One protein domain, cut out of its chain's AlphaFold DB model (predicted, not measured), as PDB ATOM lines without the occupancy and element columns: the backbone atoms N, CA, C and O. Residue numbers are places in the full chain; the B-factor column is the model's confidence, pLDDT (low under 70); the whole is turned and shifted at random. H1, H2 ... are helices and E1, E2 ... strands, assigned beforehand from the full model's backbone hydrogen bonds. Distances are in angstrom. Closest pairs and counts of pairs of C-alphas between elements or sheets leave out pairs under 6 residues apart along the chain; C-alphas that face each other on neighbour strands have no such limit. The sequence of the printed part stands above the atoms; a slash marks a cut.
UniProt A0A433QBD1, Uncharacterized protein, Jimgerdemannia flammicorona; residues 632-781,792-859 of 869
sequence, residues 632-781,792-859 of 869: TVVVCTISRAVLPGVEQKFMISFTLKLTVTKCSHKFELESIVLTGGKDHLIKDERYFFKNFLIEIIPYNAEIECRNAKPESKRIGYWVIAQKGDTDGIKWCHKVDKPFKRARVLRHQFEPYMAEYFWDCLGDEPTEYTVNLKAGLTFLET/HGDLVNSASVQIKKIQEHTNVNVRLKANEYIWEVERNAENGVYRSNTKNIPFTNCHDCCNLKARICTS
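Overview. This is residues 632 to 781 and 792 to 859 of the 869 residues of an uncharacterized protein of Jimgerdemannia flammicorona (UniProt A0A433QBD1). Look for an elongated sandwich of two twisted sheets face to face, the strands of one at 23 degrees to those of the other: E6, E7, E4, E10, E11, E14, E13 in one, E1, E2, E3, E5, E8, E9, E12 in the other. Two short helices only graze it, H1 the first sheet and H2 the second. The printed part has 218 residues and is mostly strand, with 14 named strands and two named helices in the order E1 to E7, H1, E8 to E12, H2, E13, E14. The first sheet is antiparallel throughout; the second is branched and mixed. The whole is compact, with a radius of gyration of the C-alphas of 18.1 A and spans of 60 by 38 by 28 A.

Arrangement. Start with the sheet that runs E6 at residues 718 to 725, E7 at 728 to 735, E4 at 688 to 698, E10 at 767 to 777, E11 at 795 to 804, E14 at 846 to 858 and E13 at 837 to 843. Within hydrogen-bond range you find N 721 and O 732 in the hairpin E6 and E7, 2.9 A, and N 770 and O 801 between E10 and E11, 2.8 A. In the other sheet, E1 at 632 to 643, E2 at 646 to 660 and E3 at 664 to 676 form a meander, each strand the antiparallel neighbour of the one before; N 637 and O 652 are 2.9 A apart, N 655 and O 670 2.9 A. E12, residues 812 to 824, is parallel to E1, with N 816 and O 634 at 2.8 A. E2 lies on one side of E3; on the other side lie E8, residues 746 to 748, with N 674 and O 747 at 2.9 A, and E9, residues 752 to 757, with N 667 and O 754 at 2.8 A. E5, residues 705 to 709, is the antiparallel neighbour of E9, with N 753 and O 709 at 2.8 A. Between the sheets, the closest C-alphas of E2 and E11, Ile 652 and Ala 799, are 7.2 A apart. H1, residues 738 to 741, only grazes the first sheet; its closest C-alphas with E4 are Pro 738 and Lys 690, 5.6 A. H2, residues 825 to 830, only grazes the branched sheet; its closest C-alphas with E1 are Val 825 and Leu 643, 5.5 A. Every O i to N i+4 pair of H2 is within hydrogen-bond range; H1 is too short for one.

Along the chain. Find C-alpha 632 at (135.662, 124.104, 106.701); from there E1 runs 36.6 A. E2 spans 45.7 A, E3 36.0 A, E12 35.4 A and E10 32.5 A. E14 bends by 76 degrees at residue 849 and ends at C-alpha 858, (119.715, 110.855, 129.162).

Size, cuts and confidence. The two C-alphas farthest apart, Lys 683 and Leu 761, are 60.8 A apart. Residues 782 to 791 are not printed, and C-alphas 781 and 792 stand 12.3 A apart across the cut. Of the links printed whole, E3 to E4 is long, with 11 residues. Mean pLDDT of the printed part is 85.3; 20 residues are under 70, among them 826 to 837.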
ATOM      1  N   THR A 632     135.868 125.520 107.029       94.25
ATOM      2  CA  THR A 632     135.662 124.104 106.701       94.25
ATOM      3  C   THR A 632     136.031 123.280 107.933       94.25
ATOM      4  O   THR A 632     137.201 123.164 108.296       94.25
ATOM      5  N   VAL A 633     135.025 122.730 108.608       93.88
ATOM      6  CA  VAL A 633     135.163 122.024 109.885       93.88
ATOM      7  C   VAL A 633     134.739 120.570 109.706       93.88
ATOM      8  O   VAL A 633     133.554 120.270 109.572       93.88
ATOM      9  N   VAL A 634     135.704 119.650 109.714       94.94
ATOM     10  CA  VAL A 634     135.439 118.206 109.615       94.94
ATOM     11  C   VAL A 634     135.311 117.635 111.022       94.94
ATOM     12  O   VAL A 634     136.313 117.488 111.725       94.94
ATOM     13  N   VAL A 635     134.091 117.312 111.439       94.69
ATOM     14  CA  VAL A 635     133.769 116.824 112.783       94.69
ATOM     15  C   VAL A 635     133.630 115.303 112.785       94.69
ATOM     16  O   VAL A 635     132.940 114.721 111.951       94.69
ATOM     17  N   CYS A 636     134.246 114.655 113.772       94.50
ATOM     18  CA  CYS A 636     133.985 113.258 114.111       94.50
ATOM     19  C   CYS A 636     133.913 113.102 115.631       94.50
ATOM     20  O   CYS A 636     134.847 113.469 116.345       94.50
ATOM     21  N   THR A 637     132.817 112.545 116.136       94.00
ATOM     22  CA  THR A 637     132.582 112.328 117.569       94.00
ATOM     23  C   THR A 637     132.261 110.862 117.828       94.00
ATOM     24  O   THR A 637     131.565 110.239 117.028       94.00
ATOM     25  N   ILE A 638     132.777 110.307 118.928       92.50
ATOM     26  CA  ILE A 638     132.542 108.914 119.329       92.50
ATOM     27  C   ILE A 638     131.994 108.902 120.756       92.50
ATOM     28  O   ILE A 638     132.584 109.498 121.653       92.50
ATOM     29  N   SER A 639     130.903 108.180 120.969       91.94
ATOM     30  CA  SER A 639     130.270 107.958 122.268       91.94
ATOM     31  C   SER A 639     130.097 106.456 122.515       91.94
ATOM     32  O   SER A 639     130.027 105.673 121.570       91.94
ATOM     33  N   ARG A 640     130.053 106.030 123.777       90.69
ATOM     34  CA  ARG A 640     129.987 104.631 124.228       90.69
ATOM     35  C   ARG A 640     128.922 104.547 125.322       90.69
ATOM     36  O   ARG A 640     129.086 105.182 126.360       90.69
ATOM     37  N   ALA A 641     127.848 103.790 125.113       88.56
ATOM     38  CA  ALA A 641     127.030 103.298 126.222       88.56
ATOM     39  C   ALA A 641     127.718 102.051 126.795       88.56
ATOM     40  O   ALA A 641     128.195 101.222 126.019       88.56
ATOM     41  N   VAL A 642     127.814 101.931 128.119       87.44
ATOM     42  CA  VAL A 642     128.582 100.867 128.789       87.44
ATOM     43  C   VAL A 642     127.789 100.264 129.948       87.44
ATOM     44  O   VAL A 642     127.364 100.977 130.859       87.44
ATOM     45  N   LEU A 643     127.649  98.942 129.913       84.12
ATOM     46  CA  LEU A 643     127.147  98.063 130.968       84.12
ATOM     47  C   LEU A 643     128.325  97.182 131.461       84.12
ATOM     48  O   LEU A 643     129.307  97.039 130.724       84.12
ATOM     49  N   PRO A 644     128.319  96.596 132.672       83.25
ATOM     50  CA  PRO A 644     129.389  95.692 133.095       83.25
ATOM     51  C   PRO A 644     129.662  94.565 132.085       83.25
ATOM     52  O   PRO A 644     128.823  93.708 131.827       83.25
ATOM     53  N   GLY A 645     130.863  94.585 131.500       82.25
ATOM     54  CA  GLY A 645     131.319  93.608 130.508       82.25
ATOM     55  C   GLY A 645     130.886  93.855 129.057       82.25
ATOM     56  O   GLY A 645     131.423  93.184 128.178       82.25
ATOM     57  N   VAL A 646     129.981  94.804 128.768       88.06
ATOM     58  CA  VAL A 646     129.473  95.039 127.400       88.06
ATOM     59  C   VAL A 646     129.314  96.525 127.082       88.06
ATOM     60  O   VAL A 646     128.888  97.325 127.910       88.06
ATOM     61  N   GLU A 647     129.621  96.914 125.848       91.06
ATOM     62  CA  GLU A 647     129.491  98.294 125.385       91.06
ATOM     63  C   GLU A 647     128.853  98.392 124.003       91.06
ATOM     64  O   GLU A 647     128.994  97.488 123.190       91.06
ATOM     65  N   GLN A 648     128.213  99.525 123.711       91.56
ATOM     66  CA  GLN A 648     127.692  99.857 122.389       91.56
ATOM     67  C   GLN A 648     128.176 101.255 121.990       91.56
ATOM     68  O   GLN A 648     127.999 102.227 122.729       91.56
ATOM     69  N   LYS A 649     128.815 101.365 120.822       93.06
ATOM     70  CA  LYS A 649     129.425 102.620 120.342       93.06
ATOM     71  C   LYS A 649     128.479 103.392 119.430       93.06
ATOM     72  O   LYS A 649     127.693 102.797 118.706       93.06
ATOM     73  N   PHE A 650     128.594 104.712 119.413       93.75
ATOM     74  CA  PHE A 650     127.847 105.602 118.529       93.75
ATOM     75  C   PHE A 650     128.788 106.655 117.960       93.75
ATOM     76  O   PHE A 650     129.618 107.202 118.682       93.75
ATOM     77  N   MET A 651     128.650 106.963 116.678       94.50
ATOM     78  CA  MET A 651     129.456 107.963 115.987       94.50
ATOM     79  C   MET A 651     128.549 108.978 115.299       94.50
ATOM     80  O   MET A 651     127.592 108.587 114.630       94.50
ATOM     81  N   ILE A 652     128.881 110.263 115.437       95.81
ATOM     82  CA  ILE A 652     128.335 111.349 114.610       95.81
ATOM     83  C   ILE A 652     129.517 111.989 113.888       95.81
ATOM     84  O   ILE A 652     130.431 112.506 114.542       95.81
ATOM     85  N   SER A 653     129.489 111.947 112.559       96.06
ATOM     86  CA  SER A 653     130.504 112.543 111.689       96.06
ATOM     87  C   SER A 653     129.843 113.400 110.613       96.06
ATOM     88  O   SER A 653     128.804 113.013 110.084       96.06
ATOM     89  N   PHE A 654     130.429 114.556 110.307       97.25
ATOM     90  CA  PHE A 654     129.959 115.487 109.275       97.25
ATOM     91  C   PHE A 654     131.065 116.476 108.889       97.25
ATOM     92  O   PHE A 654     132.010 116.694 109.649       97.25
ATOM     93  N   THR A 655     130.920 117.117 107.734       96.81
ATOM     94  CA  THR A 655     131.707 118.292 107.346       96.81
ATOM     95  C   THR A 655     130.785 119.502 107.318       96.81
ATOM     96  O   THR A 655     129.752 119.471 106.656       96.81
ATOM     97  N   LEU A 656     131.157 120.563 108.026       97.00
ATOM     98  CA  LEU A 656     130.494 121.863 107.998       97.00
ATOM     99  C   LEU A 656     131.336 122.845 107.178       97.00
ATOM    100  O   LEU A 656     132.494 123.090 107.515       97.00
ATOM    101  N   LYS A 657     130.745 123.439 106.147       96.31
ATOM    102  CA  LYS A 657     131.269 124.604 105.430       96.31
ATOM    103  C   LYS A 657     130.450 125.839 105.799       96.31
ATOM    104  O   LYS A 657     129.233 125.746 105.953       96.31
ATOM    105  N   LEU A 658     131.114 126.985 105.904       95.75
ATOM    106  CA  LEU A 658     130.474 128.293 106.034       95.75
ATOM    107  C   LEU A 658     131.163 129.281 105.088       95.75
ATOM    108  O   LEU A 658     132.331 129.619 105.295       95.75
ATOM    109  N   THR A 659     130.433 129.736 104.070       94.25
ATOM    110  CA  THR A 659     130.810 130.869 103.211       94.25
ATOM    111  C   THR A 659     130.179 132.147 103.766       94.25
ATOM    112  O   THR A 659     129.050 132.132 104.263       94.25
ATOM    113  N   VAL A 660     130.935 133.243 103.724       91.94
ATOM    114  CA  VAL A 660     130.624 134.513 104.390       91.94
ATOM    115  C   VAL A 660     130.768 135.625 103.362       91.94
ATOM    116  O   VAL A 660     131.893 136.003 103.047       91.94
ATOM    117  N   THR A 661     129.641 136.120 102.853       89.56
ATOM    118  CA  THR A 661     129.609 137.230 101.893       89.56
ATOM    119  C   THR A 661     129.381 138.557 102.628       89.56
ATOM    120  O   THR A 661     129.245 138.607 103.852       89.56
ATOM    121  N   LYS A 662     129.275 139.666 101.887       86.81
ATOM    122  CA  LYS A 662     128.935 140.988 102.446       86.81
ATOM    123  C   LYS A 662     127.505 141.084 103.020       86.81
ATOM    124  O   LYS A 662     127.223 142.022 103.763       86.81
ATOM    125  N   CYS A 663     126.587 140.189 102.640       88.31
ATOM    126  CA  CYS A 663     125.180 140.245 103.077       88.31
ATOM    127  C   CYS A 663     124.497 138.878 103.270       88.31
ATOM    128  O   CYS A 663     123.277 138.821 103.440       88.31
ATOM    129  N   SER A 664     125.261 137.781 103.242       91.62
ATOM    130  CA  SER A 664     124.759 136.443 103.544       91.62
ATOM    131  C   SER A 664     125.771 135.543 104.253       91.62
ATOM    132  O   SER A 664     126.987 135.617 104.051       91.62
ATOM    133  N   HIS A 665     125.233 134.649 105.080       93.81
ATOM    134  CA  HIS A 665     125.948 133.566 105.741       93.81
ATOM    135  C   HIS A 665     125.381 132.236 105.249       93.81
ATOM    136  O   HIS A 665     124.246 131.876 105.575       93.81
ATOM    137  N   LYS A 666     126.177 131.519 104.450       94.81
ATOM    138  CA  LYS A 666     125.771 130.291 103.764       94.81
ATOM    139  C   LYS A 666     126.435 129.072 104.397       94.81
ATOM    140  O   LYS A 666     127.642 128.867 104.268       94.81
ATOM    141  N   PHE A 667     125.625 128.254 105.052       96.12
ATOM    142  CA  PHE A 667     126.008 126.999 105.684       96.12
ATOM    143  C   PHE A 667     125.776 125.833 104.725       96.12
ATOM    144  O   PHE A 667     124.701 125.721 104.134       96.12
ATOM    145  N   GLU A 668     126.749 124.929 104.626       96.25
ATOM    146  CA  GLU A 668     126.605 123.642 103.937       96.25
ATOM    147  C   GLU A 668     127.094 122.530 104.875       96.25
ATOM    148  O   GLU A 668     128.267 122.501 105.254       96.25
ATOM    149  N   LEU A 669     126.209 121.620 105.285       96.56
ATOM    150  CA  LEU A 669     126.571 120.430 106.056       96.56
ATOM    151  C   LEU A 669     126.518 119.217 105.131       96.56
ATOM    152  O   LEU A 669     125.449 118.828 104.667       96.56
ATOM    153  N   GLU A 670     127.662 118.594 104.888       95.94
ATOM    154  CA  GLU A 670     127.814 117.446 103.993       95.94
ATOM    155  C   GLU A 670     128.427 116.241 104.719       95.94
ATOM    156  O   GLU A 670     128.893 116.337 105.856       95.94
ATOM    157  N   SER A 671     128.466 115.086 104.045       95.19
ATOM    158  CA  SER A 671     129.069 113.851 104.579       95.19
ATOM    159  C   SER A 671     128.509 113.424 105.948       95.19
ATOM    160  O   SER A 671     129.224 112.825 106.752       95.19
ATOM    161  N   ILE A 672     127.238 113.746 106.229       95.88
ATOM    162  CA  ILE A 672     126.598 113.455 107.514       95.88
ATOM    163  C   ILE A 672     126.369 111.948 107.632       95.88
ATOM    164  O   ILE A 672     125.582 111.364 106.880       95.88
ATOM    165  N   VAL A 673     127.050 111.324 108.592       95.38
ATOM    166  CA  VAL A 673     126.973 109.890 108.884       95.38
ATOM    167  C   VAL A 673     126.757 109.672 110.379       95.38
ATOM    168  O   VAL A 673     127.557 110.102 111.215       95.38
ATOM    169  N   LEU A 674     125.695 108.934 110.693       95.25
ATOM    170  CA  LEU A 674     125.436 108.348 112.002       95.25
ATOM    171  C   LEU A 674     125.760 106.853 111.942       95.25
ATOM    172  O   LEU A 674     125.279 106.159 111.045       95.25
ATOM    173  N   THR A 675     126.516 106.344 112.912       95.06
ATOM    174  CA  THR A 675     126.774 104.899 113.054       95.06
ATOM    175  C   THR A 675     126.513 104.455 114.489       95.06
ATOM    176  O   THR A 675     126.950 105.127 115.418       95.06
ATOM    177  N   GLY A 676     125.829 103.329 114.675       92.69
ATOM    178  CA  GLY A 676     125.636 102.643 115.953       92.69
ATOM    179  C   GLY A 676     126.335 101.279 115.981       92.69
ATOM    180  O   GLY A 676     126.560 100.657 114.942       92.69
ATOM    181  N   GLY A 677     126.685 100.817 117.178       90.12
ATOM    182  CA  GLY A 677     127.352  99.540 117.415       90.12
ATOM    183  C   GLY A 677     126.432  98.353 117.148       90.12
ATOM    184  O   GLY A 677     125.224  98.425 117.397       90.12
ATOM    185  N   LYS A 678     127.027  97.259 116.656       89.00
ATOM    186  CA  LYS A 678     126.361  95.953 116.486       89.00
ATOM    187  C   LYS A 678     125.999  95.324 117.832       89.00
ATOM    188  O   LYS A 678     125.076  94.523 117.903       89.00
ATOM    189  N   ASP A 679     126.760  95.691 118.849       87.81
ATOM    190  CA  ASP A 679     126.812  95.098 120.174       87.81
ATOM    191  C   ASP A 679     125.514  95.323 120.958       87.81
ATOM    192  O   ASP A 679     124.861  96.366 120.845       87.81
ATOM    193  N   HIS A 680     125.140  94.317 121.744       83.62
ATOM    194  CA  HIS A 680     123.917  94.293 122.536       83.62
ATOM    195  C   HIS A 680     124.256  94.425 124.016       83.62
ATOM    196  O   HIS A 680     124.871  93.523 124.571       83.62
ATOM    197  N   LEU A 681     123.884  95.554 124.634       82.38
ATOM    198  CA  LEU A 681     124.208  95.851 126.036       82.38
ATOM    199  C   LEU A 681     123.592  94.811 126.974       82.38
ATOM    200  O   LEU A 681     124.279  94.265 127.827       82.38
ATOM    201  N   ILE A 682     122.308  94.523 126.769       79.56
ATOM    202  CA  ILE A 682     121.558  93.449 127.422       79.56
ATOM    203  C   ILE A 682     121.258  92.407 126.336       79.56
ATOM    204  O   ILE A 682     121.190  92.742 125.153       79.56
ATOM    205  N   LYS A 683     121.113  91.124 126.686       77.31
ATOM    206  CA  LYS A 683     120.866  90.073 125.685       77.31
ATOM    207  C   LYS A 683     119.641  90.424 124.820       77.31
ATOM    208  O   LYS A 683     118.587  90.742 125.351       77.31
ATOM    209  N   ASP A 684     119.813  90.373 123.497       74.31
ATOM    210  CA  ASP A 684     118.820  90.738 122.470       74.31
ATOM    211  C   ASP A 684     118.349  92.219 122.486       74.31
ATOM    212  O   ASP A 684     117.678  92.672 121.557       74.31
ATOM    213  N   GLU A 685     118.844  93.037 123.421       81.62
ATOM    214  CA  GLU A 685     118.484  94.443 123.631       81.62
ATOM    215  C   GLU A 685     119.653  95.403 123.360       81.62
ATOM    216  O   GLU A 685     120.777  95.243 123.841       81.62
ATOM    217  N   ARG A 686     119.390  96.454 122.580       87.12
ATOM    218  CA  ARG A 686     120.362  97.520 122.317       87.12
ATOM    219  C   ARG A 686     119.687  98.808 121.892       87.12
ATOM    220  O   ARG A 686     118.547  98.786 121.427       87.12
ATOM    221  N   TYR A 687     120.428  99.908 121.961       90.38
ATOM    222  CA  TYR A 687     119.959 101.171 121.417       90.38
ATOM    223  C   TYR A 687     119.994 101.156 119.880       90.38
ATOM    224  O   TYR A 687     120.849 100.529 119.236       90.38
ATOM    225  N   PHE A 688     119.048 101.871 119.290       90.12
ATOM    226  CA  PHE A 688     118.906 102.154 117.870       90.12
ATOM    227  C   PHE A 688     118.357 103.572 117.680       90.12
ATOM    228  O   PHE A 688     117.789 104.171 118.592       90.12
ATOM    229  N   PHE A 689     118.549 104.138 116.491       91.75
ATOM    230  CA  PHE A 689     118.150 105.513 116.207       91.75
ATOM    231  C   PHE A 689     116.616 105.659 116.203       91.75
ATOM    232  O   PHE A 689     115.913 104.943 115.487       91.75
ATOM    233  N   LYS A 690     116.109 106.599 117.010       90.75
ATOM    234  CA  LYS A 690     114.691 106.997 117.090       90.75
ATOM    235  C   LYS A 690     114.416 108.187 116.171       90.75
ATOM    236  O   LYS A 690     113.475 108.184 115.377       90.75
ATOM    237  N   ASN A 691     115.260 109.203 116.291       91.25
ATOM    238  CA  ASN A 691     115.192 110.456 115.558       91.25
ATOM    239  C   ASN A 691     116.591 111.089 115.441       91.25
ATOM    240  O   ASN A 691     117.555 110.685 116.094       91.25
ATOM    241  N   PHE A 692     116.698 112.087 114.577       92.75
ATOM    242  CA  PHE A 692     117.889 112.906 114.393       92.75
ATOM    243  C   PHE A 692     117.449 114.353 114.148       92.75
ATOM    244  O   PHE A 692     116.389 114.588 113.575       92.75
ATOM    245  N   LEU A 693     118.217 115.319 114.638       93.69
ATOM    246  CA  LEU A 693     117.866 116.733 114.631       93.69
ATOM    247  C   LEU A 693     119.109 117.560 114.298       93.69
ATOM    248  O   LEU A 693     120.111 117.485 115.013       93.69
ATOM    249  N   ILE A 694     119.025 118.332 113.216       95.44
ATOM    250  CA  ILE A 694     120.007 119.353 112.837       95.44
ATOM    251  C   ILE A 694     119.415 120.717 113.187       95.44
ATOM    252  O   ILE A 694     118.272 120.989 112.831       95.44
ATOM    253  N   GLU A 695     120.184 121.580 113.843       95.12
ATOM    254  CA  GLU A 695     119.813 122.971 114.115       95.12
ATOM    255  C   GLU A 695     120.959 123.896 113.700       95.12
ATOM    256  O   GLU A 695     122.123 123.597 113.977       95.12
ATOM    257  N   ILE A 696     120.642 125.035 113.093       95.44
ATOM    258  CA  ILE A 696     121.576 126.148 112.892       95.44
ATOM    259  C   ILE A 696     120.892 127.373 113.486       95.44
ATOM    260  O   ILE A 696     119.808 127.729 113.038       95.44
ATOM    261  N   ILE A 697     121.498 127.970 114.508       93.38
ATOM    262  CA  ILE A 697     120.886 129.008 115.350       93.38
ATOM    263  C   ILE A 697     121.813 130.234 115.373       93.38
ATOM    264  O   ILE A 697     122.936 130.098 115.881       93.38
ATOM    265  N   PRO A 698     121.406 131.405 114.841       92.75
ATOM    266  CA  PRO A 698     122.090 132.671 115.095       92.75
ATOM    267  C   PRO A 698     121.875 133.095 116.557       92.75
ATOM    268  O   PRO A 698     120.813 132.872 117.130       92.75
ATOM    269  N   TYR A 699     122.891 133.689 117.187       85.75
ATOM    270  CA  TYR A 699     122.863 134.004 118.628       85.75
ATOM    271  C   TYR A 699     122.670 135.488 118.964       85.75
ATOM    272  O   TYR A 699     122.397 135.818 120.117       85.75
ATOM    273  N   ASN A 700     122.866 136.385 117.993       82.50
ATOM    274  CA  ASN A 700     122.921 137.836 118.219       82.50
ATOM    275  C   ASN A 700     122.066 138.666 117.245       82.50
ATOM    276  O   ASN A 700     122.209 139.886 117.234       82.50
ATOM    277  N   ALA A 701     121.252 138.021 116.408       80.12
ATOM    278  CA  ALA A 701     120.387 138.667 115.424       80.12
ATOM    279  C   ALA A 701     119.226 137.729 115.054       80.12
ATOM    280  O   ALA A 701     119.450 136.542 114.816       80.12
ATOM    281  N   GLU A 702     118.008 138.268 114.992       81.88
ATOM    282  CA  GLU A 702     116.801 137.571 114.528       81.88
ATOM    283  C   GLU A 702     116.769 137.610 112.991       81.88
ATOM    284  O   GLU A 702     116.439 138.644 112.409       81.88
ATOM    285  N   ILE A 703     117.155 136.516 112.316       83.25
ATOM    286  CA  ILE A 703     117.273 136.487 110.846       83.25
ATOM    287  C   ILE A 703     116.557 135.286 110.229       83.25
ATOM    288  O   ILE A 703     116.866 134.132 110.509       83.25
ATOM    289  N   GLU A 704     115.666 135.590 109.286       80.12
ATOM    290  CA  GLU A 704     114.992 134.626 108.420       80.12
ATOM    291  C   GLU A 704     115.986 133.898 107.491       80.12
ATOM    292  O   GLU A 704     116.660 134.508 106.654       80.12
ATOM    293  N   CYS A 705     116.047 132.569 107.593       85.00
ATOM    294  CA  CYS A 705     116.771 131.734 106.636       85.00
ATOM    295  C   CYS A 705     115.931 131.532 105.362       85.00
ATOM    296  O   CYS A 705     114.900 130.859 105.400       85.00
ATOM    297  N   ARG A 706     116.368 132.101 104.228       74.38
ATOM    298  CA  ARG A 706     115.569 132.136 102.981       74.38
ATOM    299  C   ARG A 706     115.872 131.008 101.992       74.38
ATOM    300  O   ARG A 706     114.956 130.558 101.312       74.38
ATOM    301  N   ASN A 707     117.113 130.514 101.932       81.94
ATOM    302  CA  ASN A 707     117.487 129.378 101.075       81.94
ATOM    303  C   ASN A 707     117.849 128.162 101.936       81.94
ATOM    304  O   ASN A 707     119.016 127.936 102.254       81.94
ATOM    305  N   ALA A 708     116.839 127.384 102.322       88.25
ATOM    306  CA  ALA A 708     116.981 126.227 103.199       88.25
ATOM    307  C   ALA A 708     116.652 124.908 102.485       88.25
ATOM    308  O   ALA A 708     115.607 124.804 101.844       88.25
ATOM    309  N   LYS A 709     117.533 123.903 102.594       90.56
ATOM    310  CA  LYS A 709     117.371 122.570 101.984       90.56
ATOM    311  C   LYS A 709     117.946 121.459 102.878       90.56
ATOM    312  O   LYS A 709     118.931 121.713 103.568       90.56
ATOM    313  N   PRO A 710     117.406 120.227 102.832       86.94
ATOM    314  CA  PRO A 710     116.228 119.808 102.081       86.94
ATOM    315  C   PRO A 710     114.936 120.315 102.730       86.94
ATOM    316  O   PRO A 710     114.790 120.280 103.949       86.94
ATOM    317  N   GLU A 711     113.989 120.724 101.887       81.38
ATOM    318  CA  GLU A 711     112.609 121.015 102.288       81.38
ATOM    319  C   GLU A 711     111.936 119.770 102.903       81.38
ATOM    320  O   GLU A 711     112.414 118.643 102.740       81.38
ATOM    321  N   SER A 712     110.815 119.955 103.609       77.75
ATOM    322  CA  SER A 712     110.079 118.876 104.286       77.75
ATOM    323  C   SER A 712     109.634 117.762 103.322       77.75
ATOM    324  O   SER A 712     108.603 117.870 102.663       77.75
ATOM    325  N   LYS A 713     110.401 116.665 103.259       83.62
ATOM    326  CA  LYS A 713     110.128 115.486 102.420       83.62
ATOM    327  C   LYS A 713     110.290 114.175 103.184       83.62
ATOM    328  O   LYS A 713     111.020 114.078 104.168       83.62
ATOM    329  N   ARG A 714     109.649 113.112 102.693       75.81
ATOM    330  CA  ARG A 714     109.921 111.738 103.143       75.81
ATOM    331  C   ARG A 714     111.037 111.139 102.288       75.81
ATOM    332  O   ARG A 714     110.902 111.089 101.071       75.81
ATOM    333  N   ILE A 715     112.103 110.640 102.912       75.69
ATOM    334  CA  ILE A 715     113.184 109.910 102.230       75.69
ATOM    335  C   ILE A 715     113.192 108.471 102.748       75.69
ATOM    336  O   ILE A 715     113.721 108.170 103.821       75.69
ATOM    337  N   GLY A 716     112.553 107.567 102.002       79.75
ATOM    338  CA  GLY A 716     112.409 106.161 102.382       79.75
ATOM    339  C   GLY A 716     111.706 105.986 103.734       79.75
ATOM    340  O   GLY A 716     110.502 106.217 103.864       79.75
ATOM    341  N   TYR A 717     112.460 105.557 104.751       77.56
ATOM    342  CA  TYR A 717     111.968 105.366 106.121       77.56
ATOM    343  C   TYR A 717     112.183 106.580 107.045       77.56
ATOM    344  O   TYR A 717     111.869 106.483 108.228       77.56
ATOM    345  N   TRP A 718     112.680 107.708 106.535       80.75
ATOM    346  CA  TRP A 718     112.764 108.971 107.274       80.75
ATOM    347  C   TRP A 718     111.655 109.932 106.852       80.75
ATOM    348  O   TRP A 718     111.430 110.136 105.659       80.75
ATOM    349  N   VAL A 719     111.010 110.573 107.825       82.50
ATOM    350  CA  VAL A 719     110.218 111.792 107.610       82.50
ATOM    351  C   VAL A 719     111.083 112.980 108.015       82.50
ATOM    352  O   VAL A 719     111.557 113.011 109.152       82.50
ATOM    353  N   ILE A 720     111.302 113.925 107.098       86.56
ATOM    354  CA  ILE A 720     111.970 115.201 107.369       86.56
ATOM    355  C   ILE A 720     110.896 116.272 107.543       86.56
ATOM    356  O   ILE A 720     110.129 116.527 106.617       86.56
ATOM    357  N   ALA A 721     110.876 116.918 108.704       86.19
ATOM    358  CA  ALA A 721     110.151 118.162 108.923       86.19
ATOM    359  C   ALA A 721     111.161 119.300 109.108       86.19
ATOM    360  O   ALA A 721     111.920 119.309 110.079       86.19
ATOM    361  N   GLN A 722     111.184 120.242 108.169       88.19
ATOM    362  CA  GLN A 722     111.903 121.505 108.297       88.19
ATOM    363  C   GLN A 722     111.019 122.519 109.034       88.19
ATOM    364  O   GLN A 722     109.858 122.711 108.669       88.19
ATOM    365  N   LYS A 723     111.588 123.213 110.020       85.38
ATOM    366  CA  LYS A 723     111.026 124.424 110.627       85.38
ATOM    367  C   LYS A 723     112.078 125.528 110.559       85.38
ATOM    368  O   LYS A 723     113.165 125.359 111.101       85.38
ATOM    369  N   GLY A 724     111.753 126.624 109.883       78.44
ATOM    370  CA  GLY A 724     112.507 127.874 109.946       78.44
ATOM    371  C   GLY A 724     111.693 128.925 110.692       78.44
ATOM    372  O   GLY A 724     110.477 129.004 110.505       78.44
ATOM    373  N   ASP A 725     112.356 129.699 111.536       74.94
ATOM    374  CA  ASP A 725     111.825 130.873 112.229       74.94
ATOM    375  C   ASP A 725     112.953 131.912 112.410       74.94
ATOM    376  O   ASP A 725     114.040 131.769 111.850       74.94
ATOM    377  N   THR A 726     112.696 133.004 113.130       75.38
ATOM    378  CA  THR A 726     113.702 134.043 113.436       75.38
ATOM    379  C   THR A 726     114.852 133.534 114.302       75.38
ATOM    380  O   THR A 726     115.942 134.104 114.267       75.38
ATOM    381  N   ASP A 727     114.613 132.450 115.044       81.12
ATOM    382  CA  ASP A 727     115.560 131.833 115.974       81.12
ATOM    383  C   ASP A 727     116.478 130.824 115.246       81.12
ATOM    384  O   ASP A 727     117.340 130.188 115.860       81.12
ATOM    385  N   GLY A 728     116.307 130.681 113.926       88.81
ATOM    386  CA  GLY A 728     117.150 129.899 113.032       88.81
ATOM    387  C   GLY A 728     116.384 128.835 112.250       88.81
ATOM    388  O   GLY A 728     115.230 129.000 111.855       88.81
ATOM    389  N   ILE A 729     117.049 127.710 111.994       92.81
ATOM    390  CA  ILE A 729     116.461 126.575 111.279       92.81
ATOM    391  C   ILE A 729     116.713 125.255 111.992       92.81
ATOM    392  O   ILE A 729     117.803 124.998 112.510       92.81
ATOM    393  N   LYS A 730     115.692 124.398 111.977       93.38
ATOM    394  CA  LYS A 730     115.700 123.040 112.513       93.38
ATOM    395  C   LYS A 730     115.198 122.055 111.455       93.38
ATOM    396  O   LYS A 730     114.141 122.267 110.862       93.38
ATOM    397  N   TRP A 731     115.899 120.938 111.275       94.44
ATOM    398  CA  TRP A 731     115.415 119.781 110.518       94.44
ATOM    399  C   TRP A 731     115.240 118.592 111.458       94.44
ATOM    400  O   TRP A 731     116.203 118.083 112.032       94.44
ATOM    401  N   CYS A 732     113.992 118.158 111.618       91.94
ATOM    402  CA  CYS A 732     113.596 117.035 112.454       91.94
ATOM    403  C   CYS A 732     113.415 115.780 111.596       91.94
ATOM    404  O   CYS A 732     112.487 115.691 110.792       91.94
ATOM    405  N   HIS A 733     114.271 114.785 111.804       91.25
ATOM    406  CA  HIS A 733     114.245 113.494 111.125       91.25
ATOM    407  C   HIS A 733     113.633 112.444 112.053       91.25
ATOM    408  O   HIS A 733     114.276 112.015 113.012       91.25
ATOM    409  N   LYS A 734     112.401 112.000 111.785       89.44
ATOM    410  CA  LYS A 734     111.754 110.902 112.530       89.44
ATOM    411  C   LYS A 734     111.880 109.590 111.744       89.44
ATOM    412  O   LYS A 734     111.609 109.566 110.541       89.44
ATOM    413  N   VAL A 735     112.288 108.503 112.406       86.56
ATOM    414  CA  VAL A 735     112.343 107.158 111.801       86.56
ATOM    415  C   VAL A 735     110.940 106.542 111.790       86.56
ATOM    416  O   VAL A 735     110.324 106.374 112.840       86.56
ATOM    417  N   ASP A 736     110.437 106.139 110.623       82.94
ATOM    418  CA  ASP A 736     109.206 105.349 110.507       82.94
ATOM    419  C   ASP A 736     109.426 103.950 111.103       82.94
ATOM    420  O   ASP A 736     110.151 103.121 110.541       82.94
ATOM    421  N   LYS A 737     108.768 103.704 112.245       83.69
ATOM    422  CA  LYS A 737     108.780 102.443 113.008       83.69
ATOM    423  C   LYS A 737     110.217 102.039 113.390       83.69
ATOM    424  O   LYS A 737     110.719 101.036 112.874       83.69
ATOM    425  N   PRO A 738     110.878 102.773 114.312       84.62
ATOM    426  CA  PRO A 738     112.311 102.637 114.582       84.62
ATOM    427  C   PRO A 738     112.719 101.220 114.988       84.62
ATOM    428  O   PRO A 738     113.737 100.734 114.511       84.62
ATOM    429  N   PHE A 739     111.877 100.486 115.724       83.44
ATOM    430  CA  PHE A 739     112.107  99.065 116.009       83.44
ATOM    431  C   PHE A 739     112.268  98.205 114.736       83.44
ATOM    432  O   PHE A 739     113.225  97.439 114.622       83.44
ATOM    433  N   LYS A 740     111.415  98.386 113.713       85.75
ATOM    434  CA  LYS A 740     111.552  97.685 112.416       85.75
ATOM    435  C   LYS A 740     112.808  98.107 111.643       85.75
ATOM    436  O   LYS A 740     113.212  97.417 110.708       85.75
ATOM    437  N   ARG A 741     113.428  99.226 112.024       86.75
ATOM    438  CA  ARG A 741     114.684  99.748 111.470       86.75
ATOM    439  C   ARG A 741     115.883  99.562 112.402       86.75
ATOM    440  O   ARG A 741     116.983  99.898 111.990       86.75
ATOM    441  N   ALA A 742     115.736  98.933 113.572       85.81
ATOM    442  CA  ALA A 742     116.813  98.781 114.557       85.81
ATOM    443  C   ALA A 742     118.050  98.037 114.015       85.81
ATOM    444  O   ALA A 742     119.174  98.268 114.465       85.81
ATOM    445  N   ARG A 743     117.863  97.153 113.023       86.62
ATOM    446  CA  ARG A 743     118.948  96.462 112.298       86.62
ATOM    447  C   ARG A 743     119.777  97.386 111.390       86.62
ATOM    448  O   ARG A 743     120.889  97.015 111.031       86.62
ATOM    449  N   VAL A 744     119.274  98.569 111.039       89.12
ATOM    450  CA  VAL A 744     120.018  99.585 110.286       89.12
ATOM    451  C   VAL A 744     120.941 100.318 111.258       89.12
ATOM    452  O   VAL A 744     120.498 101.110 112.080       89.12
ATOM    453  N   LEU A 745     122.233 100.011 111.179       90.12
ATOM    454  CA  LEU A 745     123.255 100.547 112.083       90.12
ATOM    455  C   LEU A 745     123.980 101.779 111.540       90.12
ATOM    456  O   LEU A 745     124.687 102.439 112.292       90.12
ATOM    457  N   ARG A 746     123.831 102.087 110.249       93.69
ATOM    458  CA  ARG A 746     124.461 103.232 109.591       93.69
ATOM    459  C   ARG A 746     123.400 104.025 108.844       93.69
ATOM    460  O   ARG A 746     122.675 103.462 108.027       93.69
ATOM    461  N   HIS A 747     123.349 105.325 109.095       91.88
ATOM    462  CA  HIS A 747     122.519 106.270 108.359       91.88
ATOM    463  C   HIS A 747     123.420 107.339 107.750       91.88
ATOM    464  O   HIS A 747     124.288 107.886 108.427       91.88
ATOM    465  N   GLN A 748     123.215 107.618 106.469       92.25
ATOM    466  CA  GLN A 748     123.909 108.656 105.720       92.25
ATOM    467  C   GLN A 748     122.841 109.553 105.101       92.25
ATOM    468  O   GLN A 748     121.823 109.046 104.626       92.25
ATOM    469  N   PHE A 749     123.054 110.864 105.147       90.69
ATOM    470  CA  PHE A 749     122.069 111.852 104.711       90.69
ATOM    471  C   PHE A 749     122.598 112.665 103.523       90.69
ATOM    472  O   PHE A 749     123.809 112.796 103.333       90.69
ATOM    473  N   GLU A 750     121.674 113.211 102.730       90.88
ATOM    474  CA  GLU A 750     121.959 114.249 101.730       90.88
ATOM    475  C   GLU A 750     122.580 115.500 102.397       90.88
ATOM    476  O   GLU A 750     122.447 115.665 103.613       90.88
ATOM    477  N   PRO A 751     123.248 116.398 101.649       92.81
ATOM    478  CA  PRO A 751     123.716 117.666 102.197       92.81
ATOM    479  C   PRO A 751     122.567 118.581 102.648       92.81
ATOM    480  O   PRO A 751     121.538 118.679 101.977       92.81
ATOM    481  N   TYR A 752     122.781 119.299 103.750       94.50
ATOM    482  CA  TYR A 752     121.882 120.337 104.260       94.50
ATOM    483  C   TYR A 752     122.472 121.698 103.929       94.50
ATOM    484  O   TYR A 752     123.682 121.897 104.043       94.50
ATOM    485  N   MET A 753     121.624 122.635 103.530       94.44
ATOM    486  CA  MET A 753     122.023 123.995 103.186       94.44
ATOM    487  C   MET A 753     121.106 124.981 103.896       94.44
ATOM    488  O   MET A 753     119.895 124.774 103.935       94.44
ATOM    489  N   ALA A 754     121.677 126.053 104.435       94.12
ATOM    490  CA  ALA A 754     120.931 127.180 104.984       94.12
ATOM    491  C   ALA A 754     121.649 128.476 104.633       94.12
ATOM    492  O   ALA A 754     122.857 128.590 104.837       94.12
ATOM    493  N   GLU A 755     120.907 129.461 104.143       93.56
ATOM    494  CA  GLU A 755     121.436 130.790 103.864       93.56
ATOM    495  C   GLU A 755     120.636 131.853 104.614       93.56
ATOM    496  O   GLU A 755     119.425 132.007 104.421       93.56
ATOM    497  N   TYR A 756     121.338 132.554 105.496       91.62
ATOM    498  CA  TYR A 756     120.846 133.702 106.245       91.62
ATOM    499  C   TYR A 756     121.221 134.966 105.488       91.62
ATOM    500  O   TYR A 756     122.386 135.119 105.123       91.62
ATOM    501  N   PHE A 757     120.263 135.864 105.275       89.50
ATOM    502  CA  PHE A 757     120.470 137.131 104.573       89.50
ATOM    503  C   PHE A 757     120.111 138.304 105.476       89.50
ATOM    504  O   PHE A 757     119.075 138.274 106.134       89.50
ATOM    505  N   TRP A 758     120.910 139.367 105.431       88.44
ATOM    506  CA  TRP A 758     120.551 140.664 106.000       88.44
ATOM    507  C   TRP A 758     120.547 141.732 104.908       88.44
ATOM    508  O   TRP A 758     121.398 141.756 104.014       88.44
ATOM    509  N   ASP A 759     119.574 142.637 104.979       81.44
ATOM    510  CA  ASP A 759     119.604 143.863 104.190       81.44
ATOM    511  C   ASP A 759     120.754 144.767 104.656       81.44
ATOM    512  O   ASP A 759     121.294 144.610 105.750       81.44
ATOM    513  N   CYS A 760     121.108 145.782 103.864       67.62
ATOM    514  CA  CYS A 760     122.208 146.708 104.178       67.62
ATOM    515  C   CYS A 760     121.984 147.588 105.433       67.62
ATOM    516  O   CYS A 760     122.804 148.457 105.714       67.62
ATOM    517  N   LEU A 761     120.871 147.382 106.145       69.44
ATOM    518  CA  LEU A 761     120.477 148.037 107.397       69.44
ATOM    519  C   LEU A 761     120.220 147.029 108.540       69.44
ATOM    520  O   LEU A 761     119.852 147.451 109.632       69.44
ATOM    521  N   GLY A 762     120.355 145.721 108.292       74.38
ATOM    522  CA  GLY A 762     120.197 144.670 109.301       74.38
ATOM    523  C   GLY A 762     121.531 144.303 109.954       74.38
ATOM    524  O   GLY A 762     122.570 144.313 109.290       74.38
ATOM    525  N   ASP A 763     121.500 143.967 111.243       83.38
ATOM    526  CA  ASP A 763     122.689 143.563 111.996       83.38
ATOM    527  C   ASP A 763     123.201 142.182 111.558       83.38
ATOM    528  O   ASP A 763     122.458 141.201 111.516       83.38
ATOM    529  N   GLU A 764     124.499 142.086 111.269       89.88
ATOM    530  CA  GLU A 764     125.134 140.823 110.894       89.88
ATOM    531  C   GLU A 764     125.163 139.825 112.081       89.88
ATOM    532  O   GLU A 764     125.602 140.173 113.188       89.88
ATOM    533  N   PRO A 765     124.794 138.543 111.881       90.50
ATOM    534  CA  PRO A 765     124.992 137.510 112.893       90.50
ATOM    535  C   PRO A 765     126.488 137.189 113.053       90.50
ATOM    536  O   PRO A 765     127.103 136.528 112.218       90.50
ATOM    537  N   THR A 766     127.079 137.650 114.154       92.06
ATOM    538  CA  THR A 766     128.492 137.451 114.507       92.06
ATOM    539  C   THR A 766     128.754 136.123 115.223       92.06
ATOM    540  O   THR A 766     129.914 135.706 115.328       92.06
ATOM    541  N   GLU A 767     127.700 135.455 115.706       93.69
ATOM    542  CA  GLU A 767     127.753 134.148 116.359       93.69
ATOM    543  C   GLU A 767     126.641 133.202 115.886       93.69
ATOM    544  O   GLU A 767     125.468 133.576 115.838       93.69
ATOM    545  N   TYR A 768     127.011 131.940 115.646       95.06
ATOM    546  CA  TYR A 768     126.080 130.830 115.438       95.06
ATOM    547  C   TYR A 768     126.445 129.613 116.286       95.06
ATOM    548  O   TYR A 768     127.612 129.379 116.619       95.06
ATOM    549  N   THR A 769     125.448 128.766 116.530       95.06
ATOM    550  CA  THR A 769     125.648 127.371 116.932       95.06
ATOM    551  C   THR A 769     125.009 126.426 115.918       95.06
ATOM    552  O   THR A 769     123.840 126.575 115.571       95.06
ATOM    553  N   VAL A 770     125.776 125.429 115.474       96.25
ATOM    554  CA  VAL A 770     125.339 124.327 114.607       96.25
ATOM    555  C   VAL A 770     125.254 123.054 115.451       96.25
ATOM    556  O   VAL A 770     126.285 122.498 115.833       96.25
ATOM    557  N   ASN A 771     124.043 122.601 115.776       95.25
ATOM    558  CA  ASN A 771     123.801 121.396 116.572       95.25
ATOM    559  C   ASN A 771     123.407 120.212 115.688       95.25
ATOM    560  O   ASN A 771     122.533 120.322 114.837       95.25
ATOM    561  N   LEU A 772     123.980 119.047 115.974       96.19
ATOM    562  CA  LEU A 772     123.505 117.744 115.526       96.19
ATOM    563  C   LEU A 772     123.188 116.902 116.768       96.19
ATOM    564  O   LEU A 772     124.058 116.693 117.616       96.19
ATOM    565  N   LYS A 773     121.953 116.410 116.879       94.75
ATOM    566  CA  LYS A 773     121.457 115.592 117.998       94.75
ATOM    567  C   LYS A 773     120.851 114.304 117.437       94.75
ATOM    568  O   LYS A 773     119.873 114.359 116.702       94.75
ATOM    569  N   ALA A 774     121.414 113.148 117.768       94.12
ATOM    570  CA  ALA A 774     120.859 111.840 117.430       94.12
ATOM    571  C   ALA A 774     120.214 111.226 118.679       94.12
ATOM    572  O   ALA A 774     120.908 110.965 119.667       94.12
ATOM    573  N   GLY A 775     118.898 111.018 118.635       91.75
ATOM    574  CA  GLY A 775     118.154 110.354 119.697       91.75
ATOM    575  C   GLY A 775     118.171 108.843 119.507       91.75
ATOM    576  O   GLY A 775     117.943 108.326 118.407       91.75
ATOM    577  N   LEU A 776     118.466 108.132 120.589       90.81
ATOM    578  CA  LEU A 776     118.623 106.688 120.630       90.81
ATOM    579  C   LEU A 776     117.629 106.120 121.647       90.81
ATOM    580  O   LEU A 776     117.668 106.484 122.822       90.81
ATOM    581  N   THR A 777     116.804 105.181 121.196       87.31
ATOM    582  CA  THR A 777     115.884 104.395 122.031       87.31
ATOM    583  C   THR A 777     116.309 102.932 121.981       87.31
ATOM    584  O   THR A 777     116.968 102.511 121.031       87.31
ATOM    585  N   PHE A 778     115.922 102.135 122.964       81.56
ATOM    586  CA  PHE A 778     115.986 100.670 122.903       81.56
ATOM    587  C   PHE A 778     114.555 100.111 122.838       81.56
ATOM    588  O   PHE A 778     113.594 100.880 122.726       81.56
ATOM    589  N   LEU A 779     114.404  98.784 122.827       71.88
ATOM    590  CA  LEU A 779     113.090  98.148 122.894       71.88
ATOM    591  C   LEU A 779     112.751  97.827 124.349       71.88
ATOM    592  O   LEU A 779     113.452  97.042 124.976       71.88
ATOM    593  N   GLU A 780     111.647  98.377 124.845       62.03
ATOM    594  CA  GLU A 780     111.031  97.914 126.085       62.03
ATOM    595  C   GLU A 780     110.365  96.553 125.823       62.03
ATOM    596  O   GLU A 780     109.386  96.456 125.080       62.03
ATOM    597  N   THR A 781     110.965  95.481 126.337       53.12
ATOM    598  CA  THR A 781     110.629  94.097 125.966       53.12
ATOM    599  C   THR A 781     109.419  93.525 126.704       53.12
ATOM    600  O   THR A 781     108.725  92.671 126.148       53.12
ATOM    601  N   HIS A 792     115.314 102.754 131.179       53.03
ATOM    602  CA  HIS A 792     116.161 103.912 130.897       53.03
ATOM    603  C   HIS A 792     115.428 104.922 129.996       53.03
ATOM    604  O   HIS A 792     114.708 104.534 129.081       53.03
ATOM    605  N   GLY A 793     115.628 106.222 130.222       62.53
ATOM    606  CA  GLY A 793     115.110 107.252 129.314       62.53
ATOM    607  C   GLY A 793     115.869 107.289 127.982       62.53
ATOM    608  O   GLY A 793     117.023 106.858 127.920       62.53
ATOM    609  N   ASP A 794     115.243 107.864 126.947       80.19
ATOM    610  CA  ASP A 794     115.883 108.133 125.651       80.19
ATOM    611  C   ASP A 794     117.267 108.785 125.843       80.19
ATOM    612  O   ASP A 794     117.455 109.710 126.648       80.19
ATOM    613  N   LEU A 795     118.249 108.303 125.079       87.38
ATOM    614  CA  LEU A 795     119.586 108.883 125.039       87.38
ATOM    615  C   LEU A 795     119.702 109.885 123.902       87.38
ATOM    616  O   LEU A 795     119.189 109.675 122.806       87.38
ATOM    617  N   VAL A 796     120.491 110.929 124.127       90.62
ATOM    618  CA  VAL A 796     120.866 111.901 123.103       90.62
ATOM    619  C   VAL A 796     122.372 111.917 122.980       90.62
ATOM    620  O   VAL A 796     123.075 112.340 123.898       90.62
ATOM    621  N   ASN A 797     122.865 111.464 121.831       92.81
ATOM    622  CA  ASN A 797     124.239 111.693 121.410       92.81
ATOM    623  C   ASN A 797     124.274 112.992 120.594       92.81
ATOM    624  O   ASN A 797     123.440 113.182 119.710       92.81
ATOM    625  N   SER A 798     125.195 113.907 120.888       93.75
ATOM    626  CA  SER A 798     125.163 115.254 120.310       93.75
ATOM    627  C   SER A 798     126.543 115.845 120.036       93.75
ATOM    628  O   SER A 798     127.490 115.648 120.801       93.75
ATOM    629  N   ALA A 799     126.621 116.609 118.948       95.19
ATOM    630  CA  ALA A 799     127.778 117.380 118.518       95.19
ATOM    631  C   ALA A 799     127.323 118.803 118.159       95.19
ATOM    632  O   ALA A 799     126.409 118.984 117.363       95.19
ATOM    633  N   SER A 800     127.945 119.806 118.767       94.81
ATOM    634  CA  SER A 800     127.573 121.217 118.689       94.81
ATOM    635  C   SER A 800     128.808 122.030 118.315       94.81
ATOM    636  O   SER A 800     129.791 122.024 119.055       94.81
ATOM    637  N   VAL A 801     128.794 122.689 117.157       95.19
ATOM    638  CA  VAL A 801     129.864 123.595 116.722       95.19
ATOM    639  C   VAL A 801     129.405 125.028 116.953       95.19
ATOM    640  O   VAL A 801     128.485 125.498 116.290       95.19
ATOM    641  N   GLN A 802     130.055 125.719 117.883       94.44
ATOM    642  CA  GLN A 802     129.841 127.140 118.141       94.44
ATOM    643  C   GLN A 802     130.913 127.949 117.406       94.44
ATOM    644  O   GLN A 802     132.108 127.683 117.573       94.44
ATOM    645  N   ILE A 803     130.484 128.931 116.612       93.56
ATOM    646  CA  ILE A 803     131.344 129.822 115.825       93.56
ATOM    647  C   ILE A 803     131.052 131.260 116.248       93.56
ATOM    648  O   ILE A 803     129.932 131.725 116.053       93.56
ATOM    649  N   LYS A 804     132.040 131.966 116.812       92.81
ATOM    650  CA  LYS A 804     131.943 133.387 117.196       92.81
ATOM    651  C   LYS A 804     132.896 134.253 116.376       92.81
ATOM    652  O   LYS A 804     133.945 133.775 115.930       92.81
ATOM    653  N   LYS A 805     132.595 135.555 116.311       89.56
ATOM    654  CA  LYS A 805     133.448 136.599 115.711       89.56
ATOM    655  C   LYS A 805     133.735 136.322 114.230       89.56
ATOM    656  O   LYS A 805     134.872 136.423 113.783       89.56
ATOM    657  N   ILE A 806     132.705 135.936 113.473       88.56
ATOM    658  CA  ILE A 806     132.835 135.400 112.105       88.56
ATOM    659  C   ILE A 806     133.671 136.285 111.161       88.56
ATOM    660  O   ILE A 806     134.472 135.755 110.383       88.56
ATOM    661  N   GLN A 807     133.579 137.615 111.268       85.88
ATOM    662  CA  GLN A 807     134.396 138.511 110.444       85.88
ATOM    663  C   GLN A 807     135.886 138.544 110.807       85.88
ATOM    664  O   GLN A 807     136.704 138.683 109.903       85.88
ATOM    665  N   GLU A 808     136.257 138.338 112.075       86.81
ATOM    666  CA  GLU A 808     137.656 138.392 112.543       86.81
ATOM    667  C   GLU A 808     138.521 137.235 112.015       86.81
ATOM    668  O   GLU A 808     139.749 137.316 112.029       86.81
ATOM    669  N   HIS A 809     137.895 136.157 111.534       84.06
ATOM    670  CA  HIS A 809     138.595 135.033 110.914       84.06
ATOM    671  C   HIS A 809     139.086 135.379 109.511       84.06
ATOM    672  O   HIS A 809     138.434 136.119 108.780       84.06
ATOM    673  N   THR A 810     140.206 134.786 109.102       82.25
ATOM    674  CA  THR A 810     140.701 134.865 107.718       82.25
ATOM    675  C   THR A 810     140.247 133.648 106.916       82.25
ATOM    676  O   THR A 810     139.435 133.789 106.011       82.25
ATOM    677  N   ASN A 811     140.720 132.454 107.284       86.81
ATOM    678  CA  ASN A 811     140.232 131.155 106.811       86.81
ATOM    679  C   ASN A 811     140.479 130.082 107.884       86.81
ATOM    680  O   ASN A 811     141.563 130.022 108.470       86.81
ATOM    681  N   VAL A 812     139.496 129.214 108.129       86.12
ATOM    682  CA  VAL A 812     139.509 128.222 109.218       86.12
ATOM    683  C   VAL A 812     139.226 126.826 108.664       86.12
ATOM    684  O   VAL A 812     138.076 126.406 108.558       86.12
ATOM    685  N   ASN A 813     140.280 126.079 108.330       89.06
ATOM    686  CA  ASN A 813     140.182 124.667 107.950       89.06
ATOM    687  C   ASN A 813     140.687 123.788 109.106       89.06
ATOM    688  O   ASN A 813     141.872 123.834 109.438       89.06
ATOM    689  N   VAL A 814     139.790 123.040 109.758       89.62
ATOM    690  CA  VAL A 814     140.102 122.275 110.979       89.62
ATOM    691  C   VAL A 814     139.384 120.923 110.980       89.62
ATOM    692  O   VAL A 814     138.167 120.844 110.817       89.62
ATOM    693  N   ARG A 815     140.120 119.838 111.252       89.56
ATOM    694  CA  ARG A 815     139.542 118.520 111.559       89.56
ATOM    695  C   ARG A 815     139.464 118.329 113.074       89.56
ATOM    696  O   ARG A 815     140.486 118.227 113.745       89.56
ATOM    697  N   LEU A 816     138.247 118.236 113.603       86.75
ATOM    698  CA  LEU A 816     137.960 118.088 115.027       86.75
ATOM    699  C   LEU A 816     137.505 116.658 115.327       86.75
ATOM    700  O   LEU A 816     136.389 116.260 114.990       86.75
ATOM    701  N   LYS A 817     138.366 115.885 115.998       84.31
ATOM    702  CA  LYS A 817     138.011 114.568 116.535       84.31
ATOM    703  C   LYS A 817     137.728 114.680 118.030       84.31
ATOM    704  O   LYS A 817     138.625 114.987 118.813       84.31
ATOM    705  N   ALA A 818     136.492 114.410 118.434       78.50
ATOM    706  CA  ALA A 818     136.130 114.340 119.839       78.50
ATOM    707  C   ALA A 818     136.349 112.923 120.376       78.50
ATOM    708  O   ALA A 818     135.623 111.993 120.019       78.50
ATOM    709  N   ASN A 819     137.377 112.779 121.218       73.06
ATOM    710  CA  ASN A 819     137.689 111.531 121.920       73.06
ATOM    711  C   ASN A 819     136.513 111.066 122.791       73.06
ATOM    712  O   ASN A 819     135.699 111.876 123.228       73.06
ATOM    713  N   GLU A 820     136.486 109.760 123.040       77.31
ATOM    714  CA  GLU A 820     135.302 108.997 123.433       77.31
ATOM    715  C   GLU A 820     134.553 109.527 124.668       77.31
ATOM    716  O   GLU A 820     135.131 109.702 125.742       77.31
ATOM    717  N   TYR A 821     133.237 109.703 124.527       80.81
ATOM    718  CA  TYR A 821     132.318 109.979 125.633       80.81
ATOM    719  C   TYR A 821     131.735 108.679 126.171       80.81
ATOM    720  O   TYR A 821     131.183 107.899 125.404       80.81
ATOM    721  N   ILE A 822     131.796 108.452 127.481       82.75
ATOM    722  CA  ILE A 822     131.227 107.253 128.110       82.75
ATOM    723  C   ILE A 822     129.918 107.619 128.818       82.75
ATOM    724  O   ILE A 822     129.870 108.603 129.557       82.75
ATOM    725  N   TRP A 823     128.871 106.819 128.620       80.88
ATOM    726  CA  TRP A 823     127.648 106.817 129.420       80.88
ATOM    727  C   TRP A 823     127.483 105.451 130.091       80.88
ATOM    728  O   TRP A 823     127.327 104.430 129.427       80.88
ATOM    729  N   GLU A 824     127.547 105.437 131.420       81.62
ATOM    730  CA  GLU A 824     127.423 104.226 132.237       81.62
ATOM    731  C   GLU A 824     125.933 103.934 132.469       81.62
ATOM    732  O   GLU A 824     125.237 104.744 133.089       81.62
ATOM    733  N   VAL A 825     125.446 102.809 131.950       75.81
ATOM    734  CA  VAL A 825     124.012 102.510 131.791       75.81
ATOM    735  C   VAL A 825     123.306 102.387 133.148       75.81
ATOM    736  O   VAL A 825     122.354 103.118 133.417       75.81
ATOM    737  N   GLU A 826     123.814 101.520 134.029       68.81
ATOM    738  CA  GLU A 826     123.297 101.303 135.392       68.81
ATOM    739  C   GLU A 826     123.430 102.559 136.258       68.81
ATOM    740  O   GLU A 826     122.436 103.122 136.717       68.81
ATOM    741  N   ARG A 827     124.668 103.045 136.437       58.53
ATOM    742  CA  ARG A 827     124.995 104.090 137.421       58.53
ATOM    743  C   ARG A 827     124.201 105.382 137.206       58.53
ATOM    744  O   ARG A 827     123.899 106.076 138.175       58.53
ATOM    745  N   ASN A 828     123.869 105.727 135.962       54.81
ATOM    746  CA  ASN A 828     123.083 106.929 135.669       54.81
ATOM    747  C   ASN A 828     121.561 106.690 135.722       54.81
ATOM    748  O   ASN A 828     120.818 107.656 135.883       54.81
ATOM    749  N   ALA A 829     121.097 105.438 135.648       55.66
ATOM    750  CA  ALA A 829     119.691 105.083 135.826       55.66
ATOM    751  C   ALA A 829     119.294 105.037 137.306       55.66
ATOM    752  O   ALA A 829     118.361 105.729 137.706       55.66
ATOM    753  N   GLU A 830     120.053 104.308 138.134       49.94
ATOM    754  CA  GLU A 830     119.780 104.144 139.574       49.94
ATOM    755  C   GLU A 830     119.694 105.477 140.327       49.94
ATOM    756  O   GLU A 830     118.921 105.626 141.271       49.94
ATOM    757  N   ASN A 831     120.500 106.459 139.914       50.31
ATOM    758  CA  ASN A 831     120.594 107.751 140.587       50.31
ATOM    759  C   ASN A 831     119.552 108.779 140.110       50.31
ATOM    760  O   ASN A 831     119.393 109.807 140.763       50.31
ATOM    761  N   GLY A 832     118.909 108.582 138.950       50.66
ATOM    762  CA  GLY A 832     118.052 109.601 138.314       50.66
ATOM    763  C   GLY A 832     118.762 110.928 137.979       50.66
ATOM    764  O   GLY A 832     118.118 111.918 137.633       50.66
ATOM    765  N   VAL A 833     120.093 110.984 138.099       50.19
ATOM    766  CA  VAL A 833     120.897 112.192 137.891       50.19
ATOM    767  C   VAL A 833     121.187 112.358 136.403       50.19
ATOM    768  O   VAL A 833     121.849 111.518 135.796       50.19
ATOM    769  N   TYR A 834     120.770 113.494 135.837       55.03
ATOM    770  CA  TYR A 834     121.075 113.933 134.468       55.03
ATOM    771  C   TYR A 834     122.575 114.235 134.272       55.03
ATOM    772  O   TYR A 834     122.999 115.384 134.111       55.03
ATOM    773  N   ARG A 835     123.417 113.198 134.304       54.47
ATOM    774  CA  ARG A 835     124.876 113.315 134.235       54.47
ATOM    775  C   ARG A 835     125.344 113.450 132.785       54.47
ATOM    776  O   ARG A 835     125.713 112.482 132.126       54.47
ATOM    777  N   SER A 836     125.313 114.676 132.270       62.47
ATOM    778  CA  SER A 836     125.763 114.976 130.911       62.47
ATOM    779  C   SER A 836     127.288 115.040 130.808       62.47
ATOM    780  O   SER A 836     127.883 116.097 131.046       62.47
ATOM    781  N   ASN A 837     127.921 113.946 130.387       67.50
ATOM    782  CA  ASN A 837     129.344 113.956 130.061       67.50
ATOM    783  C   ASN A 837     129.565 114.812 128.808       67.50
ATOM    784  O   ASN A 837     129.186 114.433 127.702       67.50
ATOM    785  N   THR A 838     130.129 116.002 129.023       76.56
ATOM    786  CA  THR A 838     130.311 117.070 128.032       76.56
ATOM    787  C   THR A 838     131.778 117.467 128.003       76.56
ATOM    788  O   THR A 838     132.382 117.650 129.060       76.56
ATOM    789  N   LYS A 839     132.350 117.644 126.812       78.69
ATOM    790  CA  LYS A 839     133.711 118.161 126.634       78.69
ATOM    791  C   LYS A 839     133.705 119.160 125.489       78.69
ATOM    792  O   LYS A 839     133.212 118.877 124.398       78.69
ATOM    793  N   ASN A 840     134.271 120.326 125.771       82.62
ATOM    794  CA  ASN A 840     134.479 121.383 124.797       82.62
ATOM    795  C   ASN A 840     135.888 121.217 124.219       82.62
ATOM    796  O   ASN A 840     136.848 120.985 124.957       82.62
ATOM    797  N   ILE A 841     136.004 121.320 122.902       83.88
ATOM    798  CA  ILE A 841     137.250 121.208 122.151       83.88
ATOM    799  C   ILE A 841     137.418 122.533 121.404       83.88
ATOM    800  O   ILE A 841     136.728 122.749 120.405       83.88
ATOM    801  N   PRO A 842     138.257 123.454 121.910       84.38
ATOM    802  CA  PRO A 842     138.484 124.735 121.259       84.38
ATOM    803  C   PRO A 842     139.248 124.531 119.946       84.38
ATOM    804  O   PRO A 842     140.069 123.618 119.829       84.38
ATOM    805  N   PHE A 843     138.988 125.375 118.951       85.25
ATOM    806  CA  PHE A 843     139.654 125.285 117.651       85.25
ATOM    807  C   PHE A 843     141.127 125.699 117.799       85.25
ATOM    808  O   PHE A 843     141.418 126.717 118.419       85.25
ATOM    809  N   THR A 844     142.060 124.954 117.197       76.12
ATOM    810  CA  THR A 844     143.519 125.181 117.337       76.12
ATOM    811  C   THR A 844     143.976 126.580 116.928       76.12
ATOM    812  O   THR A 844     144.944 127.100 117.469       76.12
ATOM    813  N   ASN A 845     143.264 127.197 115.985       70.94
ATOM    814  CA  ASN A 845     143.595 128.508 115.429       70.94
ATOM    815  C   ASN A 845     142.673 129.615 115.990       70.94
ATOM    816  O   ASN A 845     142.722 130.747 115.526       70.94
ATOM    817  N   CYS A 846     141.783 129.278 116.932       75.81
ATOM    818  CA  CYS A 846     140.715 130.142 117.441       75.81
ATOM    819  C   CYS A 846     140.250 129.630 118.819       75.81
ATOM    820  O   CYS A 846     139.111 129.193 119.005       75.81
ATOM    821  N   HIS A 847     141.167 129.627 119.791       64.81
ATOM    822  CA  HIS A 847     140.939 128.939 121.063       64.81
ATOM    823  C   HIS A 847     139.802 129.539 121.908       64.81
ATOM    824  O   HIS A 847     139.060 128.784 122.536       64.81
ATOM    825  N   ASP A 848     139.616 130.860 121.868       73.62
ATOM    826  CA  ASP A 848     138.606 131.570 122.674       73.62
ATOM    827  C   ASP A 848     137.289 131.845 121.921       73.62
ATOM    828  O   ASP A 848     136.311 132.310 122.509       73.62
ATOM    829  N   CYS A 849     137.252 131.585 120.609       84.00
ATOM    830  CA  CYS A 849     136.182 132.040 119.717       84.00
ATOM    831  C   CYS A 849     135.353 130.912 119.080       84.00
ATOM    832  O   CYS A 849     134.163 131.106 118.855       84.00
ATOM    833  N   CYS A 850     135.919 129.731 118.822       90.56
ATOM    834  CA  CYS A 850     135.193 128.615 118.209       90.56
ATOM    835  C   CYS A 850     135.457 127.325 118.981       90.56
ATOM    836  O   CYS A 850     136.595 127.027 119.352       90.56
ATOM    837  N   ASN A 851     134.410 126.534 119.220       92.12
ATOM    838  CA  ASN A 851     134.538 125.259 119.919       92.12
ATOM    839  C   ASN A 851     133.577 124.194 119.379       92.12
ATOM    840  O   ASN A 851     132.453 124.486 118.980       92.12
ATOM    841  N   LEU A 852     134.040 122.942 119.394       91.19
ATOM    842  CA  LEU A 852     133.195 121.759 119.277       91.19
ATOM    843  C   LEU A 852     132.869 121.261 120.685       91.19
ATOM    844  O   LEU A 852     133.743 120.777 121.403       91.19
ATOM    845  N   LYS A 853     131.601 121.333 121.056       91.38
ATOM    846  CA  LYS A 853     131.033 120.746 122.264       91.38
ATOM    847  C   LYS A 853     130.326 119.456 121.875       91.38
ATOM    848  O   LYS A 853     129.329 119.495 121.162       91.38
ATOM    849  N   ALA A 854     130.813 118.312 122.339       90.38
ATOM    850  CA  ALA A 854     130.088 117.052 122.186       90.38
ATOM    851  C   ALA A 854     129.698 116.473 123.551       90.38
ATOM    852  O   ALA A 854     130.323 116.767 124.579       90.38
ATOM    853  N   ARG A 855     128.575 115.750 123.561       89.12
ATOM    854  CA  ARG A 855     127.870 115.310 124.768       89.12
ATOM    855  C   ARG A 855     127.008 114.088 124.480       89.12
ATOM    856  O   ARG A 855     126.268 114.079 123.496       89.12
ATOM    857  N   ILE A 856     127.012 113.139 125.412       86.44
ATOM    858  CA  ILE A 856     125.964 112.119 125.548       86.44
ATOM    859  C   ILE A 856     125.232 112.305 126.886       86.44
ATOM    860  O   ILE A 856     125.848 112.651 127.899       86.44
ATOM    861  N   CYS A 857     123.911 112.132 126.892       83.31
ATOM    862  CA  CYS A 857     123.082 112.208 128.098       83.31
ATOM    863  C   CYS A 857     121.766 111.441 127.948       83.31
ATOM    864  O   CYS A 857     121.266 111.281 126.838       83.31
ATOM    865  N   THR A 858     121.162 111.072 129.076       76.81
ATOM    866  CA  THR A 858     119.715 110.855 129.162       76.81
ATOM    867  C   THR A 858     118.992 112.187 128.990       76.81
ATOM    868  O   THR A 858     119.335 113.178 129.642       76.81
ATOM    869  N   SER A 859     118.010 112.224 128.099       67.56
ATOM    870  CA  SER A 859     117.050 113.320 127.951       67.56
ATOM    871  C   SER A 859     116.065 112.950 126.859       67.56
ATOM    872  O   SER A 859     116.490 112.523 125.788       67.56
TER     873      SER A 859